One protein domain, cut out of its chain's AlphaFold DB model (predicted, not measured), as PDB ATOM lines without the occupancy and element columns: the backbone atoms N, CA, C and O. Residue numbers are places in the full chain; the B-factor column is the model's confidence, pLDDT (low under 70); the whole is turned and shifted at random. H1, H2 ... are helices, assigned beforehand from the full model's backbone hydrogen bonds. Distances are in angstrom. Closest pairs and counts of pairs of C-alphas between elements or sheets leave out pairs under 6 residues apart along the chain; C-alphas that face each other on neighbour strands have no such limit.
ATOM      1  N   ARG A  25     189.156 210.195 184.631       87.00
ATOM      2  CA  ARG A  25     188.888 211.418 183.841       87.00
ATOM      3  C   ARG A  25     189.574 211.425 182.461       87.00
ATOM      4  O   ARG A  25     190.417 212.273 182.164       87.00
ATOM      5  N   LYS A  26     189.161 210.512 181.578       84.69
ATOM      6  CA  LYS A  26     189.648 210.376 180.189       84.69
ATOM      7  C   LYS A  26     189.150 211.458 179.222       84.69
ATOM      8  O   LYS A  26     189.708 211.613 178.147       84.69
ATOM      9  N   ASN A  27     188.143 212.237 179.615       85.12
ATOM     10  CA  ASN A  27     187.616 213.349 178.811       85.12
ATOM     11  C   ASN A  27     188.377 214.666 179.067       85.12
ATOM     12  O   ASN A  27     188.220 215.642 178.338       85.12
ATOM     13  N   CYS A  28     189.250 214.704 180.082       91.69
ATOM     14  CA  CYS A  28     190.091 215.858 180.377       91.69
ATOM     15  C   CYS A  28     191.379 215.800 179.546       91.69
ATOM     16  O   CYS A  28     192.179 214.871 179.678       91.69
ATOM     17  N   TYR A  29     191.608 216.813 178.705       90.94
ATOM     18  CA  TYR A  29     192.757 216.842 177.790       90.94
ATOM     19  C   TYR A  29     194.108 216.780 178.518       90.94
ATOM     20  O   TYR A  29     194.971 215.994 178.134       90.94
ATOM     21  N   LYS A  30     194.281 217.578 179.585       92.06
ATOM     22  CA  LYS A  30     195.535 217.637 180.357       92.06
ATOM     23  C   LYS A  30     195.918 216.253 180.904       92.06
ATOM     24  O   LYS A  30     197.030 215.789 180.667       92.06
ATOM     25  N   LEU A  31     194.962 215.571 181.538       93.00
ATOM     26  CA  LEU A  31     195.154 214.231 182.099       93.00
ATOM     27  C   LEU A  31     195.381 213.179 181.010       93.00
ATOM     28  O   LEU A  31     196.323 212.398 181.099       93.00
ATOM     29  N   SER A  32     194.591 213.205 179.936       92.19
ATOM     30  CA  SER A  32     194.760 212.275 178.809       92.19
ATOM     31  C   SER A  32     196.142 212.379 178.173       92.19
ATOM     32  O   SER A  32     196.780 211.361 177.900       92.19
ATOM     33  N   LYS A  33     196.646 213.606 177.993       92.81
ATOM     34  CA  LYS A  33     198.007 213.843 177.511       92.81
ATOM     35  C   LYS A  33     199.038 213.263 178.484       92.81
ATOM     36  O   LYS A  33     199.890 212.491 178.054       92.81
ATOM     37  N   GLN A  34     198.932 213.551 179.780       93.81
ATOM     38  CA  GLN A  34     199.861 213.031 180.789       93.81
ATOM     39  C   GLN A  34     199.881 211.494 180.834       93.81
ATOM     40  O   GLN A  34     200.954 210.890 180.782       93.81
ATOM     41  N   TYR A  35     198.712 210.851 180.868       92.69
ATOM     42  CA  TYR A  35     198.604 209.392 180.893       92.69
ATOM     43  C   TYR A  35     199.164 208.749 179.629       92.69
ATOM     44  O   TYR A  35     199.911 207.776 179.720       92.69
ATOM     45  N   SER A  36     198.862 209.312 178.457       92.88
ATOM     46  CA  SER A  36     199.380 208.793 177.191       92.88
ATOM     47  C   SER A  36     200.913 208.828 177.147       92.88
ATOM     48  O   SER A  36     201.528 207.800 176.869       92.88
ATOM     49  N   ILE A  37     201.539 209.945 177.531       94.00
ATOM     50  CA  ILE A  37     203.003 210.080 177.584       94.00
ATOM     51  C   ILE A  37     203.594 209.084 178.587       94.00
ATOM     52  O   ILE A  37     204.509 208.334 178.249       94.00
ATOM     53  N   LYS A  38     203.024 209.006 179.795       94.62
ATOM     54  CA  LYS A  38     203.478 208.070 180.835       94.62
ATOM     55  C   LYS A  38     203.395 206.615 180.360       94.62
ATOM     56  O   LYS A  38     204.327 205.843 180.567       94.62
ATOM     57  N   SER A  39     202.317 206.254 179.664       94.31
ATOM     58  CA  SER A  39     202.127 204.905 179.122       94.31
ATOM     59  C   SER A  39     203.139 204.547 178.034       94.31
ATOM     60  O   SER A  39     203.628 203.419 178.000       94.31
ATOM     61  N   LEU A  40     203.501 205.505 177.173       94.31
ATOM     62  CA  LEU A  40     204.520 205.310 176.143       94.31
ATOM     63  C   LEU A  40     205.898 205.106 176.774       94.31
ATOM     64  O   LEU A  40     206.615 204.185 176.376       94.31
ATOM     65  N   ASN A  41     206.223 205.893 177.803       96.31
ATOM     66  CA  ASN A  41     207.470 205.747 178.551       96.31
ATOM     67  C   ASN A  41     207.555 204.368 179.212       96.31
ATOM     68  O   ASN A  41     208.539 203.655 179.013       96.31
ATOM     69  N   TYR A  42     206.507 203.938 179.924       96.56
ATOM     70  CA  TYR A  42     206.483 202.595 180.510       96.56
ATOM     71  C   TYR A  42     206.611 201.504 179.454       96.56
ATOM     72  O   TYR A  42     207.461 200.630 179.592       96.56
ATOM     73  N   LYS A  43     205.879 201.603 178.340       95.88
ATOM     74  CA  LYS A  43     205.977 200.637 177.239       95.88
ATOM     75  C   LYS A  43     207.400 200.530 176.686       95.88
ATOM     76  O   LYS A  43     207.832 199.432 176.331       95.88
ATOM     77  N   PHE A  44     208.131 201.639 176.590       95.56
ATOM     78  CA  PHE A  44     209.528 201.628 176.158       95.56
ATOM     79  C   PHE A  44     210.427 200.873 177.145       95.56
ATOM     80  O   PHE A  44     211.178 199.982 176.734       95.56
ATOM     81  N   PHE A  45     210.315 201.165 178.442       95.94
ATOM     82  CA  PHE A  45     211.077 200.454 179.471       95.94
ATOM     83  C   PHE A  45     210.699 198.970 179.548       95.94
ATOM     84  O   PHE A  45     211.580 198.109 179.625       95.94
ATOM     85  N   ASP A  46     209.413 198.647 179.452       96.75
ATOM     86  CA  ASP A  46     208.909 197.278 179.530       96.75
ATOM     87  C   ASP A  46     209.357 196.427 178.347       96.75
ATOM     88  O   ASP A  46     209.666 195.252 178.533       96.75
ATOM     89  N   LYS A  47     209.494 196.998 177.141       95.25
ATOM     90  CA  LYS A  47     210.100 196.287 176.001       95.25
ATOM     91  C   LYS A  47     211.516 195.807 176.331       95.25
ATOM     92  O   LYS A  47     211.837 194.649 176.062       95.25
ATOM     93  N   LYS A  48     212.336 196.660 176.954       92.31
ATOM     94  CA  LYS A  48     213.700 196.298 177.377       92.31
ATOM     95  C   LYS A  48     213.669 195.245 178.490       92.31
ATOM     96  O   LYS A  48     214.356 194.226 178.397       92.31
ATOM     97  N   LYS A  49     212.816 195.429 179.504       95.38
ATOM     98  CA  LYS A  49     212.665 194.479 180.622       95.38
ATOM     99  C   LYS A  49     212.145 193.110 180.172       95.38
ATOM    100  O   LYS A  49     212.643 192.090 180.648       95.38
ATOM    101  N   LYS A  50     211.202 193.059 179.223       96.38
ATOM    102  CA  LYS A  50     210.583 191.823 178.707       96.38
ATOM    103  C   LYS A  50     211.627 190.834 178.196       96.38
ATOM    104  O   LYS A  50     211.513 189.643 178.469       96.38
ATOM    105  N   ILE A  51     212.663 191.314 177.510       91.19
ATOM    106  CA  ILE A  51     213.739 190.461 176.986       91.19
ATOM    107  C   ILE A  51     214.476 189.756 178.134       91.19
ATOM    108  O   ILE A  51     214.687 188.543 178.083       91.19
ATOM    109  N   ASN A  52     214.813 190.486 179.197       90.38
ATOM    110  CA  ASN A  52     215.502 189.929 180.361       90.38
ATOM    111  C   ASN A  52     214.602 188.988 181.169       90.38
ATOM    112  O   ASN A  52     215.045 187.908 181.556       90.38
ATOM    113  N   ILE A  53     213.325 189.341 181.350       96.00
ATOM    114  CA  ILE A  53     212.336 188.481 182.018       96.00
ATOM    115  C   ILE A  53     212.187 187.154 181.264       96.00
ATOM    116  O   ILE A  53     212.226 186.090 181.880       96.00
ATOM    117  N   LEU A  54     212.088 187.187 179.931       93.81
ATOM    118  CA  LEU A  54     212.015 185.976 179.107       93.81
ATOM    119  C   LEU A  54     213.291 185.132 179.209       93.81
ATOM    120  O   LEU A  54     213.203 183.908 179.303       93.81
ATOM    121  N   LYS A  55     214.474 185.759 179.227       91.69
ATOM    122  CA  LYS A  55     215.747 185.051 179.444       91.69
ATOM    123  C   LYS A  55     215.790 184.377 180.820       91.69
ATOM    124  O   LYS A  55     216.159 183.207 180.895       91.69
ATOM    125  N   LYS A  56     215.377 185.074 181.885       93.81
ATOM    126  CA  LYS A  56     215.325 184.528 183.253       93.81
ATOM    127  C   LYS A  56     214.353 183.350 183.347       93.81
ATOM    128  O   LYS A  56     214.729 182.307 183.872       93.81
ATOM    129  N   LYS A  57     213.154 183.476 182.763       95.50
ATOM    130  CA  LYS A  57     212.163 182.389 182.697       95.50
ATOM    131  C   LYS A  57     212.725 181.143 182.009       95.50
ATOM    132  O   LYS A  57     212.614 180.056 182.560       95.50
ATOM    133  N   LYS A  58     213.394 181.298 180.858       94.00
ATOM    134  CA  LYS A  58     214.029 180.174 180.144       94.00
ATOM    135  C   LYS A  58     215.112 179.489 180.975       94.00
ATOM    136  O   LYS A  58     215.110 178.271 181.055       94.00
ATOM    137  N   ASN A  59     216.002 180.252 181.617       93.81
ATOM    138  CA  ASN A  59     217.022 179.673 182.499       93.81
ATOM    139  C   ASN A  59     216.384 178.869 183.641       93.81
ATOM    140  O   ASN A  59     216.842 177.774 183.939       93.81
ATOM    141  N   SER A  60     215.328 179.414 184.255       95.12
ATOM    142  CA  SER A  60     214.611 178.756 185.350       95.12
ATOM    143  C   SER A  60     213.993 177.433 184.906       95.12
ATOM    144  O   SER A  60     214.138 176.437 185.602       95.12
ATOM    145  N   LEU A  61     213.353 177.417 183.733       94.88
ATOM    146  CA  LEU A  61     212.749 176.220 183.144       94.88
ATOM    147  C   LEU A  61     213.794 175.149 182.822       94.88
ATOM    148  O   LEU A  61     213.632 174.000 183.212       94.88
ATOM    149  N   ILE A  62     214.895 175.532 182.167       94.81
ATOM    150  CA  ILE A  62     215.992 174.602 181.865       94.81
ATOM    151  C   ILE A  62     216.578 174.041 183.166       94.81
ATOM    152  O   ILE A  62     216.788 172.840 183.265       94.81
ATOM    153  N   ASN A  63     216.812 174.883 184.176       95.56
ATOM    154  CA  ASN A  63     217.338 174.428 185.462       95.56
ATOM    155  C   ASN A  63     216.384 173.457 186.169       95.56
ATOM    156  O   ASN A  63     216.842 172.480 186.747       95.56
ATOM    157  N   PHE A  64     215.077 173.722 186.122       95.38
ATOM    158  CA  PHE A  64     214.056 172.838 186.683       95.38
ATOM    159  C   PHE A  64     214.087 171.458 186.015       95.38
ATOM    160  O   PHE A  64     214.233 170.455 186.704       95.38
ATOM    161  N   LEU A  65     214.058 171.418 184.678       95.25
ATOM    162  CA  LEU A  65     214.121 170.169 183.914       95.25
ATOM    163  C   LEU A  65     215.428 169.401 184.164       95.25
ATOM    164  O   LEU A  65     215.395 168.204 184.432       95.25
ATOM    165  N   LEU A  66     216.575 170.084 184.130       95.25
ATOM    166  CA  LEU A  66     217.878 169.453 184.365       95.25
ATOM    167  C   LEU A  66     218.001 168.867 185.773       95.25
ATOM    168  O   LEU A  66     218.566 167.786 185.933       95.25
ATOM    169  N   ARG A  67     217.467 169.560 186.784       94.06
ATOM    170  CA  ARG A  67     217.481 169.070 188.164       94.06
ATOM    171  C   ARG A  67     216.604 167.839 188.342       94.06
ATOM    172  O   ARG A  67     217.037 166.917 189.016       94.06
ATOM    173  N   ILE A  68     215.412 167.830 187.748       94.81
ATOM    174  CA  ILE A  68     214.452 166.732 187.920       94.81
ATOM    175  C   ILE A  68     214.892 165.475 187.177       94.81
ATOM    176  O   ILE A  68     214.925 164.410 187.776       94.81
ATOM    177  N   TYR A  69     215.243 165.593 185.896       94.62
ATOM    178  CA  TYR A  69     215.479 164.416 185.054       94.62
ATOM    179  C   TYR A  69     216.930 163.936 185.058       94.62
ATOM    180  O   TYR A  69     217.182 162.758 184.844       94.62
ATOM    181  N   TYR A  70     217.890 164.834 185.296       92.38
ATOM    182  CA  TYR A  70     219.316 164.516 185.176       92.38
ATOM    183  C   TYR A  70     220.112 164.762 186.462       92.38
ATOM    184  O   TYR A  70     221.298 164.447 186.505       92.38
ATOM    185  N   GLY A  71     219.518 165.365 187.500       94.19
ATOM    186  CA  GLY A  71     220.216 165.698 188.750       94.19
ATOM    187  C   GLY A  71     221.320 166.758 188.606       94.19
ATOM    188  O   GLY A  71     222.130 166.942 189.514       94.19
ATOM    189  N   ILE A  72     221.385 167.475 187.476       94.56
ATOM    190  CA  ILE A  72     222.462 168.430 187.176       94.56
ATOM    191  C   ILE A  72     221.981 169.873 187.379       94.56
ATOM    192  O   ILE A  72     220.898 170.271 186.955       94.56
ATOM    193  N   ASN A  73     222.835 170.707 187.979       94.06
ATOM    194  CA  ASN A  73     222.610 172.150 188.071       94.06
ATOM    195  C   ASN A  73     222.893 172.865 186.741       94.06
ATOM    196  O   ASN A  73     223.892 172.595 186.071       94.06
ATOM    197  N   TYR A  74     222.082 173.878 186.417       93.56
ATOM    198  CA  TYR A  74     222.235 174.682 185.197       93.56
ATOM    199  C   TYR A  74     223.647 175.261 185.001       93.56
ATOM    200  O   TYR A  74     224.149 175.274 183.880       93.56
ATOM    201  N   SER A  75     224.313 175.729 186.063       93.38
ATOM    202  CA  SER A  75     225.674 176.284 185.980       93.38
ATOM    203  C   SER A  75     226.690 175.258 185.475       93.38
ATOM    204  O   SER A  75     227.435 175.549 184.540       93.38
ATOM    205  N   LYS A  76     226.669 174.045 186.042       94.62
ATOM    206  CA  LYS A  76     227.533 172.929 185.633       94.62
ATOM    207  C   LYS A  76     227.238 172.510 184.192       94.62
ATOM    208  O   LYS A  76     228.162 172.336 183.407       94.62
ATOM    209  N   PHE A  77     225.961 172.444 183.819       93.88
ATOM    210  CA  PHE A  77     225.547 172.139 182.448       93.88
ATOM    211  C   PHE A  77     226.067 173.165 181.424       93.88
ATOM    212  O   PHE A  77     226.642 172.790 180.404       93.88
ATOM    213  N   ILE A  78     225.926 174.466 181.704       92.81
ATOM    214  CA  ILE A  78     226.449 175.521 180.821       92.81
ATOM    215  C   ILE A  78     227.978 175.496 180.746       92.81
ATOM    216  O   ILE A  78     228.530 175.743 179.675       92.81
ATOM    217  N   PHE A  79     228.659 175.194 181.852       94.19
ATOM    218  CA  PHE A  79     230.113 175.053 181.870       94.19
ATOM    219  C   PHE A  79     230.581 173.925 180.939       94.19
ATOM    220  O   PHE A  79     231.423 174.164 180.079       94.19
ATOM    221  N   ILE A  80     229.962 172.742 181.029       93.62
ATOM    222  CA  ILE A  80     230.274 171.598 180.157       93.62
ATOM    223  C   ILE A  80     230.020 171.946 178.683       93.62
ATOM    224  O   ILE A  80     230.879 171.708 177.837       93.62
ATOM    225  N   LEU A  81     228.883 172.579 178.367       93.00
ATOM    226  CA  LEU A  81     228.586 173.020 176.997       93.00
ATOM    227  C   LEU A  81     229.634 173.996 176.453       93.00
ATOM    228  O   LEU A  81     229.981 173.927 175.273       93.00
ATOM    229  N   LYS A  82     230.119 174.914 177.295       92.31
ATOM    230  CA  LYS A  82     231.138 175.888 176.902       92.31
ATOM    231  C   LYS A  82     232.488 175.210 176.661       92.31
ATOM    232  O   LYS A  82     233.115 175.522 175.656       92.31
ATOM    233  N   ASN A  83     232.894 174.283 177.529       94.62
ATOM    234  CA  ASN A  83     234.145 173.532 177.373       94.62
ATOM    235  C   ASN A  83     234.146 172.679 176.099       94.62
ATOM    236  O   ASN A  83     235.162 172.592 175.422       94.62
ATOM    237  N   ASN A  84     232.988 172.136 175.723       94.69
ATOM    238  CA  ASN A  84     232.818 171.355 174.497       94.69
ATOM    239  C   ASN A  84     232.561 172.225 173.245       94.69
ATOM    240  O   ASN A  84     232.158 171.706 172.207       94.69
ATOM    241  N   ASN A  85     232.739 173.553 173.323       92.50
ATOM    242  CA  ASN A  85     232.506 174.511 172.230       92.50
ATOM    243  C   ASN A  85     231.093 174.477 171.602       92.50
ATOM    244  O   ASN A  85     230.868 174.990 170.501       92.50
ATOM    245  N   CYS A  86     230.092 173.960 172.317       90.38
ATOM    246  CA  CYS A  86     228.714 173.889 171.843       90.38
ATOM    247  C   CYS A  86     228.001 175.247 171.987       90.38
ATOM    248  O   CYS A  86     227.388 175.559 173.013       90.38
ATOM    249  N   LYS A  87     228.018 176.070 170.931       87.88
ATOM    250  CA  LYS A  87     227.302 177.362 170.889       87.88
ATOM    251  C   LYS A  87     225.814 177.176 170.557       87.88
ATOM    252  O   LYS A  87     225.369 177.445 169.443       87.88
ATOM    253  N   ILE A  88     225.022 176.725 171.532       89.19
ATOM    254  CA  ILE A  88     223.586 176.448 171.348       89.19
ATOM    255  C   ILE A  88     222.719 177.533 172.005       89.19
ATOM    256  O   ILE A  88     222.939 177.953 173.140       89.19
ATOM    257  N   ASN A  89     221.677 177.981 171.296       89.94
ATOM    258  CA  ASN A  89     220.683 178.899 171.851       89.94
ATOM    259  C   ASN A  89     219.796 178.187 172.891       89.94
ATOM    260  O   ASN A  89     219.318 177.079 172.664       89.94
ATOM    261  N   LYS A  90     219.469 178.872 173.990       88.12
ATOM    262  CA  LYS A  90     218.641 178.359 175.098       88.12
ATOM    263  C   LYS A  90     217.282 177.810 174.663       88.12
ATOM    264  O   LYS A  90     216.773 176.895 175.291       88.12
ATOM    265  N   LEU A  91     216.690 178.362 173.600       91.94
ATOM    266  CA  LEU A  91     215.450 177.819 173.033       91.94
ATOM    267  C   LEU A  91     215.637 176.408 172.477       91.94
ATOM    268  O   LEU A  91     214.817 175.546 172.757       91.94
ATOM    269  N   LYS A  92     216.722 176.170 171.733       92.62
ATOM    270  CA  LYS A  92     217.028 174.849 171.180       92.62
ATOM    271  C   LYS A  92     217.295 173.845 172.300       92.62
ATOM    272  O   LYS A  92     216.748 172.756 172.253       92.62
ATOM    273  N   ILE A  93     218.042 174.247 173.333       92.44
ATOM    274  CA  ILE A  93     218.275 173.420 174.531       92.44
ATOM    275  C   ILE A  93     216.944 173.003 175.162       92.44
ATOM    276  O   ILE A  93     216.740 171.829 175.434       92.44
ATOM    277  N   LEU A  94     216.027 173.952 175.360       93.38
ATOM    278  CA  LEU A  94     214.731 173.671 175.973       93.38
ATOM    279  C   LEU A  94     213.866 172.738 175.109       93.38
ATOM    280  O   LEU A  94     213.240 171.839 175.652       93.38
ATOM    281  N   ILE A  95     213.865 172.912 173.784       94.19
ATOM    282  CA  ILE A  95     213.141 172.023 172.856       94.19
ATOM    283  C   ILE A  95     213.727 170.606 172.882       94.19
ATOM    284  O   ILE A  95     212.974 169.642 172.957       94.19
ATOM    285  N   ILE A  96     215.057 170.476 172.845       92.88
ATOM    286  CA  ILE A  96     215.736 169.173 172.895       92.88
ATOM    287  C   ILE A  96     215.457 168.478 174.228       92.88
ATOM    288  O   ILE A  96     215.115 167.305 174.225       92.88
ATOM    289  N   LEU A  97     215.545 169.201 175.349       92.19
ATOM    290  CA  LEU A  97     215.225 168.649 176.668       92.19
ATOM    291  C   LEU A  97     213.788 168.136 176.725       92.19
ATOM    292  O   LEU A  97     213.570 167.025 177.183       92.19
ATOM    293  N   LEU A  98     212.820 168.908 176.225       92.75
ATOM    294  CA  LEU A  98     211.426 168.465 176.188       92.75
ATOM    295  C   LEU A  98     211.245 167.210 175.324       92.75
ATOM    296  O   LEU A  98     210.557 166.300 175.758       92.75
ATOM    297  N   LYS A  99     211.897 167.138 174.158       93.25
ATOM    298  CA  LYS A  99     211.849 165.968 173.262       93.25
ATOM    299  C   LYS A  99     212.560 164.724 173.825       93.25
ATOM    300  O   LYS A  99     212.323 163.625 173.356       93.25
ATOM    301  N   LEU A 100     213.498 164.893 174.755       90.56
ATOM    302  CA  LEU A 100     214.152 163.764 175.425       90.56
ATOM    303  C   LEU A 100     213.318 163.215 176.587       90.56
ATOM    304  O   LEU A 100     213.528 162.081 176.995       90.56
ATOM    305  N   ILE A 101     212.434 164.042 177.145       88.44
ATOM    306  CA  ILE A 101     211.594 163.704 178.296       88.44
ATOM    307  C   ILE A 101     210.271 163.071 177.856       88.44
ATOM    308  O   ILE A 101     209.812 162.137 178.510       88.44
ATOM    309  N   PHE A 102     209.655 163.624 176.807       80.81
ATOM    310  CA  PHE A 102     208.405 163.158 176.203       80.81
ATOM    311  C   PHE A 102     208.694 162.453 174.884       80.81
ATOM    312  O   PHE A 102     208.121 161.365 174.674       80.81
TER     313      PHE A 102
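AT A GLANCE: This is residues 25 to 102 of the 102 residues of the protein "50S ribosomal protein L20" of Candidatus Carsonella ruddii CE isolate Thao2000 (UniProt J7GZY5). One very long helix, H1, makes the long axis; much of it is a bare arm, and at its far end the short helices H2 and H3 pack on residues 58 to 69 to form a small, loose head. H1 has a kink of 36 degrees near residue 48; in the head, H2 stands about perpendicular to it and H3 crosses it at a steep tilt, while residues 79 to 85, the end of H2 and what follows it, stick out. The printed part has 78 residues with three named helices in the order H1, H2, H3 and no named strand; the class is all helix. The whole is extended, with a radius of gyration of the C-alphas of 20.5 A and spans of 60 by 27 by 18 A.

IN THESE COORDINATES: Begin at C-alpha 25, at (188.888, 211.418, 183.841), and go on to C-alpha 29 at (192.757, 216.842, 177.790), where H1 begins. H1 holds residues 29 to 70 and runs 59.1 A from first to last C-alpha, ending at C-alpha 70 at (219.316, 164.516, 185.176). Next look at residues 74 to 83, which make H2, 14.3 A from first to last C-alpha. H3 holds residues 90 to 101, 16.6 A from first to last C-alpha, and ends at C-alpha 101 at (211.594, 163.704, 178.296).

HOW THE PARTS SIT: Start on H1, which touches both H2 and H3. It touches H2 with residues 59 to 67 alone; the closest C-alphas are those of Asn 63 and Tyr 74, 4.9 A apart. The lines of H1 and H2 stand about perpendicular, at 77 degrees. H1 touches H3 with residues 58 to 69 alone; here the closest C-alphas are those of Ile 62 and Leu 94, 6.1 A apart. These two run the same way at a steep tilt of 44 degrees. H2 and H3 are apart. In H2 and H3 every O i to N i+4 pair is within hydrogen-bond range; in H1 35 of 38 are.

THE WHOLE: The two C-alphas farthest apart are those of Cys 28 and Asn 84, at 62.0 A. Look for the stretches that stand free at residues 27 to 34, of which 29 to 34 belong to H1, at residues 36 to 54 of H1, and at residues 79 to 85, of which 79 to 83 belong to H2. The link from H1 to H2 is tight, with 3 residues between them, and the link from H2 to H3 is short, with 6. The printed part has no cut and ends at residue 102, the chain's last. The mean pLDDT of the printed part is 93.0, and no printed residue is under 70.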